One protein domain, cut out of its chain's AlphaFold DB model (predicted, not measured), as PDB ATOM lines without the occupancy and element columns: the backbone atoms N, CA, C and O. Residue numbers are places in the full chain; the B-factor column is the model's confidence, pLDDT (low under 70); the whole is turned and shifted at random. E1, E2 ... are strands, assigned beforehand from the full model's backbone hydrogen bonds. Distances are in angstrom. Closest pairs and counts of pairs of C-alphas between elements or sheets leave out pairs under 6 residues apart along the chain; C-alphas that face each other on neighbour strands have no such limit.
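AT A GLANCE: This is residues 12 to 58 of the 62 residues of the protein "ParE toxin of type II toxin-antitoxin system, parDE" of Candidatus Kentron sp. LFY (UniProt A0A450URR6). A single strongly twisted wall of three strands, a meander in which each strand is the antiparallel neighbour of the one before, has the two end stretches, residues 12 to 20 and 49 to 58, over one face, and the other face is bare. The two long strands, E2 and E3, make the longest axis, and the shorter E1 is side by side with one part of E2. The printed part has 47 residues with no named helix and three named strands, E1, E2 and E3 along the chain and in the same order across the sheet. The class is all strand, with 24 of the 47 residues in named strands. The whole is compact, with a radius of gyration of the C-alphas of 10.4 A, and it spans 31 by 21 by 15 A.

HOW THE PARTS SIT: Along the printed part, E1, residues 21 to 26, comes first and is an edge strand. A tight link of 2 residues joins it to E2, residues 29 to 37, the inner strand. E1 and E2 form a hairpin and are antiparallel, with 147 degrees between their N-to-C directions. The C-alphas of Val 21 and Glu 34 face each other at 4.3 A. N 24 and O 31 are within hydrogen-bond range at 2.8 A, as are N 33 and O 22 at 3.0 A. A second tight link of 2 residues joins E2 to E3, residues 40 to 48, the other edge strand. E2 and E3 form a hairpin too, antiparallel at 163 degrees. The C-alphas of Tyr 29 and His 48 face each other at 4.3 A. N 30 and O 47 are within hydrogen-bond range at 2.7 A, and N 42 and O 34 at 2.9 A. The sheet's C-alphas lie up to 5.3 A off the best plane through them.

IN THESE COORDINATES: E1 begins at C-alpha 21, at (-5.958, 10.854, -21.326), and measures 16.2 A from first to last C-alpha. E2 measures 24.3 A, from Tyr 29 to Ser 37, whose C-alpha is at (-10.173, 16.795, -12.364). E3 measures 24.0 A and ends at C-alpha 48, at (-10.721, -4.662, -27.480).

THE WHOLE: The two C-alphas farthest apart are those of Asp 39 and Arg 50, 31.2 A. The first and last printed C-alphas, of Arg 12 and Ile 58, are 14.7 A apart. The printed part has no cut, and both links between the strands are tight. The mean pLDDT of the printed part is 80.4, and residues 12 to 19 are under 70.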
ATOM      1  N   ARG A  12       0.146   7.054 -20.839       68.62
ATOM      2  CA  ARG A  12      -0.332   7.988 -21.861       68.62
ATOM      3  C   ARG A  12      -0.885   7.181 -23.037       68.62
ATOM      4  O   ARG A  12      -0.235   6.217 -23.447       68.62
ATOM      5  N   VAL A  13      -2.056   7.562 -23.536       67.56
ATOM      6  CA  VAL A  13      -2.663   6.960 -24.731       67.56
ATOM      7  C   VAL A  13      -1.816   7.361 -25.945       67.56
ATOM      8  O   VAL A  13      -1.714   8.559 -26.220       67.56
ATOM      9  N   PRO A  14      -1.145   6.423 -26.640       63.03
ATOM     10  CA  PRO A  14      -0.288   6.764 -27.776       63.03
ATOM     11  C   PRO A  14      -1.062   7.372 -28.951       63.03
ATOM     12  O   PRO A  14      -0.478   8.134 -29.711       63.03
ATOM     13  N   GLU A  15      -2.354   7.062 -29.069       67.88
ATOM     14  CA  GLU A  15      -3.239   7.548 -30.125       67.88
ATOM     15  C   GLU A  15      -3.544   9.056 -29.974       67.88
ATOM     16  O   GLU A  15      -3.551   9.778 -30.964       67.88
ATOM     17  N   LEU A  16      -3.707   9.558 -28.742       64.25
ATOM     18  CA  LEU A  16      -4.031  10.970 -28.467       64.25
ATOM     19  C   LEU A  16      -2.808  11.813 -28.063       64.25
ATOM     20  O   LEU A  16      -2.804  13.024 -28.241       64.25
ATOM     21  N   ASN A  17      -1.752  11.191 -27.524       65.50
ATOM     22  CA  ASN A  17      -0.548  11.858 -27.003       65.50
ATOM     23  C   ASN A  17      -0.823  13.010 -26.004       65.50
ATOM     24  O   ASN A  17       0.010  13.896 -25.810       65.50
ATOM     25  N   GLU A  18      -1.959  12.969 -25.317       69.12
ATOM     26  CA  GLU A  18      -2.339  13.937 -24.290       69.12
ATOM     27  C   GLU A  18      -2.054  13.396 -22.887       69.12
ATOM     28  O   GLU A  18      -2.201  12.206 -22.617       69.12
ATOM     29  N   ASP A  19      -1.636  14.267 -21.967       67.62
ATOM     30  CA  ASP A  19      -1.286  13.876 -20.593       67.62
ATOM     31  C   ASP A  19      -2.497  13.642 -19.671       67.62
ATOM     32  O   ASP A  19      -2.354  13.002 -18.613       67.62
ATOM     33  N   THR A  20      -3.664  14.150 -20.075       74.56
ATOM     34  CA  THR A  20      -4.960  14.012 -19.393       74.56
ATOM     35  C   THR A  20      -5.605  12.663 -19.687       74.56
ATOM     36  O   THR A  20      -6.201  12.064 -18.786       74.56
ATOM     37  N   VAL A  21      -5.393  12.131 -20.894       80.06
ATOM     38  CA  VAL A  21      -5.958  10.854 -21.326       80.06
ATOM     39  C   VAL A  21      -5.020   9.698 -21.017       80.06
ATOM     40  O   VAL A  21      -3.833   9.657 -21.363       80.06
ATOM     41  N   ARG A  22      -5.577   8.713 -20.333       83.25
ATOM     42  CA  ARG A  22      -4.874   7.566 -19.790       83.25
ATOM     43  C   ARG A  22      -5.509   6.293 -20.313       83.25
ATOM     44  O   ARG A  22      -6.720   6.182 -20.479       83.25
ATOM     45  N   GLU A  23      -4.671   5.287 -20.493       84.06
ATOM     46  CA  GLU A  23      -5.132   3.939 -20.773       84.06
ATOM     47  C   GLU A  23      -4.965   3.034 -19.556       84.06
ATOM     48  O   GLU A  23      -3.894   2.957 -18.935       84.06
ATOM     49  N   LEU A  24      -6.007   2.245 -19.308       84.75
ATOM     50  CA  LEU A  24      -5.976   1.071 -18.459       84.75
ATOM     51  C   LEU A  24      -6.118  -0.216 -19.285       84.75
ATOM     52  O   LEU A  24      -7.192  -0.564 -19.770       84.75
ATOM     53  N   GLY A  25      -5.033  -0.982 -19.391       82.56
ATOM     54  CA  GLY A  25      -5.071  -2.322 -19.974       82.56
ATOM     55  C   GLY A  25      -5.692  -3.343 -19.015       82.56
ATOM     56  O   GLY A  25      -5.108  -3.642 -17.973       82.56
ATOM     57  N   LEU A  26      -6.823  -3.942 -19.397       82.38
ATOM     58  CA  LEU A  26      -7.506  -4.998 -18.650       82.38
ATOM     59  C   LEU A  26      -7.642  -6.259 -19.517       82.38
ATOM     60  O   LEU A  26      -8.498  -6.336 -20.393       82.38
ATOM     61  N   TYR A  27      -6.805  -7.271 -19.269       86.50
ATOM     62  CA  TYR A  27      -6.759  -8.507 -20.068       86.50
ATOM     63  C   TYR A  27      -6.669  -8.220 -21.581       86.50
ATOM     64  O   TYR A  27      -5.652  -7.693 -22.039       86.50
ATOM     65  N   SER A  28      -7.718  -8.549 -22.340       88.69
ATOM     66  CA  SER A  28      -7.830  -8.340 -23.789       88.69
ATOM     67  C   SER A  28      -8.452  -6.996 -24.169       88.69
ATOM     68  O   SER A  28      -8.592  -6.718 -25.354       88.69
ATOM     69  N   TYR A  29      -8.801  -6.158 -23.197       88.81
ATOM     70  CA  TYR A  29      -9.391  -4.841 -23.397       88.81
ATOM     71  C   TYR A  29      -8.434  -3.731 -22.942       88.81
ATOM     72  O   TYR A  29      -7.506  -3.955 -22.155       88.81
ATOM     73  N   ARG A  30      -8.647  -2.533 -23.473       87.81
ATOM     74  CA  ARG A  30      -8.026  -1.267 -23.086       87.81
ATOM     75  C   ARG A  30      -9.178  -0.313 -22.783       87.81
ATOM     76  O   ARG A  30     -10.073  -0.154 -23.606       87.81
ATOM     77  N   ILE A  31      -9.190   0.249 -21.584       86.56
ATOM     78  CA  ILE A  31     -10.145   1.276 -21.175       86.56
ATOM     79  C   ILE A  31      -9.430   2.609 -21.341       86.56
ATOM     80  O   ILE A  31      -8.369   2.804 -20.745       86.56
ATOM     81  N   LEU A  32      -9.995   3.492 -22.153       86.94
ATOM     82  CA  LEU A  32      -9.538   4.866 -22.287       86.94
ATOM     83  C   LEU A  32     -10.352   5.726 -21.335       86.94
ATOM     84  O   LEU A  32     -11.582   5.651 -21.320       86.94
ATOM     85  N   TYR A  33      -9.656   6.508 -20.524       86.38
ATOM     86  CA  TYR A  33     -10.281   7.423 -19.590       86.38
ATOM     87  C   TYR A  33      -9.520   8.739 -19.546       86.38
ATOM     88  O   TYR A  33      -8.296   8.767 -19.685       86.38
ATOM     89  N   GLU A  34     -10.246   9.816 -19.323       85.75
ATOM     90  CA  GLU A  34      -9.708  11.154 -19.153       85.75
ATOM     91  C   GLU A  34      -9.851  11.596 -17.699       85.75
ATOM     92  O   GLU A  34     -10.815  11.261 -17.006       85.75
ATOM     93  N   ILE A  35      -8.828  12.292 -17.209       82.31
ATOM     94  CA  ILE A  35      -8.839  12.907 -15.886       82.31
ATOM     95  C   ILE A  35      -9.180  14.385 -16.078       82.31
ATOM     96  O   ILE A  35      -8.278  15.206 -16.238       82.31
ATOM     97  N   GLU A  36     -10.472  14.702 -16.035       81.62
ATOM     98  CA  GLU A  36     -10.987  16.078 -16.073       81.62
ATOM     99  C   GLU A  36     -10.582  16.865 -14.817       81.62
ATOM    100  O   GLU A  36     -10.289  18.060 -14.857       81.62
ATOM    101  N   SER A  37     -10.555  16.205 -13.655       75.44
ATOM    102  CA  SER A  37     -10.173  16.795 -12.364       75.44
ATOM    103  C   SER A  37      -9.762  15.706 -11.371       75.44
ATOM    104  O   SER A  37      -9.986  14.523 -11.610       75.44
ATOM    105  N   ASP A  38      -9.172  16.075 -10.229       74.06
ATOM    106  CA  ASP A  38      -8.687  15.090  -9.243       74.06
ATOM    107  C   ASP A  38      -9.801  14.165  -8.693       74.06
ATOM    108  O   ASP A  38      -9.507  13.035  -8.298       74.06
ATOM    109  N   ASP A  39     -11.066  14.601  -8.752       79.69
ATOM    110  CA  ASP A  39     -12.247  13.842  -8.310       79.69
ATOM    111  C   ASP A  39     -13.137  13.330  -9.460       79.69
ATOM    112  O   ASP A  39     -14.117  12.624  -9.207       79.69
ATOM    113  N   LEU A  40     -12.820  13.665 -10.719       80.44
ATOM    114  CA  LEU A  40     -13.640  13.317 -11.881       80.44
ATOM    115  C   LEU A  40     -12.819  12.560 -12.923       80.44
ATOM    116  O   LEU A  40     -11.833  13.064 -13.461       80.44
ATOM    117  N   ILE A  41     -13.264  11.339 -13.209       83.62
ATOM    118  CA  ILE A  41     -12.704  10.485 -14.250       83.62
ATOM    119  C   ILE A  41     -13.814  10.185 -15.242       83.62
ATOM    120  O   ILE A  41     -14.818   9.569 -14.878       83.62
ATOM    121  N   GLU A  42     -13.607  10.580 -16.488       86.50
ATOM    122  CA  GLU A  42     -14.512  10.279 -17.584       86.50
ATOM    123  C   GLU A  42     -14.018   9.052 -18.347       86.50
ATOM    124  O   GLU A  42     -12.838   8.929 -18.671       86.50
ATOM    125  N   VAL A  43     -14.912   8.101 -18.610       86.12
ATOM    126  CA  VAL A  43     -14.578   6.907 -19.390       86.12
ATOM    127  C   VAL A  43     -14.975   7.160 -20.835       86.12
ATOM    128  O   VAL A  43     -16.151   7.074 -21.172       86.12
ATOM    129  N   LEU A  44     -13.980   7.424 -21.680       86.88
ATOM    130  CA  LEU A  44     -14.181   7.738 -23.093       86.88
ATOM    131  C   LEU A  44     -14.575   6.490 -23.895       86.88
ATOM    132  O   LEU A  44     -15.477   6.525 -24.725       86.88
ATOM    133  N   ALA A  45     -13.890   5.362 -23.663       86.25
ATOM    134  CA  ALA A  45     -14.124   4.149 -24.443       86.25
ATOM    135  C   ALA A  45     -13.627   2.867 -23.761       86.25
ATOM    136  O   ALA A  45     -12.658   2.859 -22.996       86.25
ATOM    137  N   VAL A  46     -14.246   1.738 -24.123       89.00
ATOM    138  CA  VAL A  46     -13.764   0.388 -23.800       89.00
ATOM    139  C   VAL A  46     -13.509  -0.362 -25.101       89.00
ATOM    140  O   VAL A  46     -14.435  -0.725 -25.818       89.00
ATOM    141  N   ILE A  47     -12.236  -0.608 -25.394       88.88
ATOM    142  CA  ILE A  47     -11.775  -1.094 -26.694       88.88
ATOM    143  C   ILE A  47     -11.149  -2.472 -26.526       88.88
ATOM    144  O   ILE A  47     -10.377  -2.721 -25.601       88.88
ATOM    145  N   HIS A  48     -11.435  -3.392 -27.440       89.81
ATOM    146  CA  HIS A  48     -10.721  -4.662 -27.480       89.81
ATOM    147  C   HIS A  48      -9.329  -4.470 -28.109       89.81
ATOM    148  O   HIS A  48      -9.211  -3.883 -29.171       89.81
ATOM    149  N   LYS A  49      -8.261  -5.033 -27.532       82.00
ATOM    150  CA  LYS A  49      -6.859  -4.869 -27.992       82.00
ATOM    151  C   LYS A  49      -6.592  -5.269 -29.446       82.00
ATOM    152  O   LYS A  49      -5.564  -4.896 -29.996       82.00
ATOM    153  N   ARG A  50      -7.460  -6.100 -30.030       87.00
ATOM    154  CA  ARG A  50      -7.381  -6.516 -31.445       87.00
ATOM    155  C   ARG A  50      -8.130  -5.582 -32.395       87.00
ATOM    156  O   ARG A  50      -8.019  -5.761 -33.600       87.00
ATOM    157  N   GLN A  51      -8.927  -4.666 -31.858       85.88
ATOM    158  CA  GLN A  51      -9.594  -3.641 -32.634       85.88
ATOM    159  C   GLN A  51      -8.604  -2.505 -32.840       85.88
ATOM    160  O   GLN A  51      -7.976  -2.030 -31.893       85.88
ATOM    161  N   TYR A  52      -8.444  -2.128 -34.097       80.38
ATOM    162  CA  TYR A  52      -7.733  -0.924 -34.462       80.38
ATOM    163  C   TYR A  52      -8.698   0.252 -34.275       80.38
ATOM    164  O   TYR A  52      -9.854   0.149 -34.684       80.38
ATOM    165  N   VAL A  53      -8.253   1.285 -33.567       80.31
ATOM    166  CA  VAL A  53      -9.056   2.452 -33.185       80.31
ATOM    167  C   VAL A  53      -8.260   3.684 -33.560       80.31
ATOM    168  O   VAL A  53      -7.090   3.782 -33.186       80.31
ATOM    169  N   GLU A  54      -8.895   4.574 -34.310       80.38
ATOM    170  CA  GLU A  54      -8.347   5.880 -34.665       80.38
ATOM    171  C   GLU A  54      -8.837   6.945 -33.673       80.38
ATOM    172  O   GLU A  54      -9.721   6.704 -32.848       80.38
ATOM    173  N   VAL A  55      -8.239   8.134 -33.713       73.44
ATOM    174  CA  VAL A  55      -8.565   9.224 -32.775       73.44
ATOM    175  C   VAL A  55     -10.035   9.639 -32.878       73.44
ATOM    176  O   VAL A  55     -10.667   9.932 -31.867       73.44
ATOM    177  N   GLU A  56     -10.594   9.612 -34.084       77.88
ATOM    178  CA  GLU A  56     -11.972  10.008 -34.378       77.88
ATOM    179  C   GLU A  56     -13.017   9.051 -33.786       77.88
ATOM    180  O   GLU A  56     -14.174   9.434 -33.609       77.88
ATOM    181  N   ASP A  57     -12.623   7.821 -33.457       79.69
ATOM    182  CA  ASP A  57     -13.503   6.823 -32.843       79.69
ATOM    183  C   ASP A  57     -13.700   7.064 -31.332       79.69
ATOM    184  O   ASP A  57     -14.512   6.385 -30.695       79.69
ATOM    185  N   ILE A  58     -12.943   7.993 -30.734       78.81
ATOM    186  CA  ILE A  58     -12.988   8.301 -29.302       78.81
ATOM    187  C   ILE A  58     -13.970   9.465 -29.081       78.81
ATOM    188  O   ILE A  58     -13.669  10.596 -29.465       78.81
TER     189      ILE A  58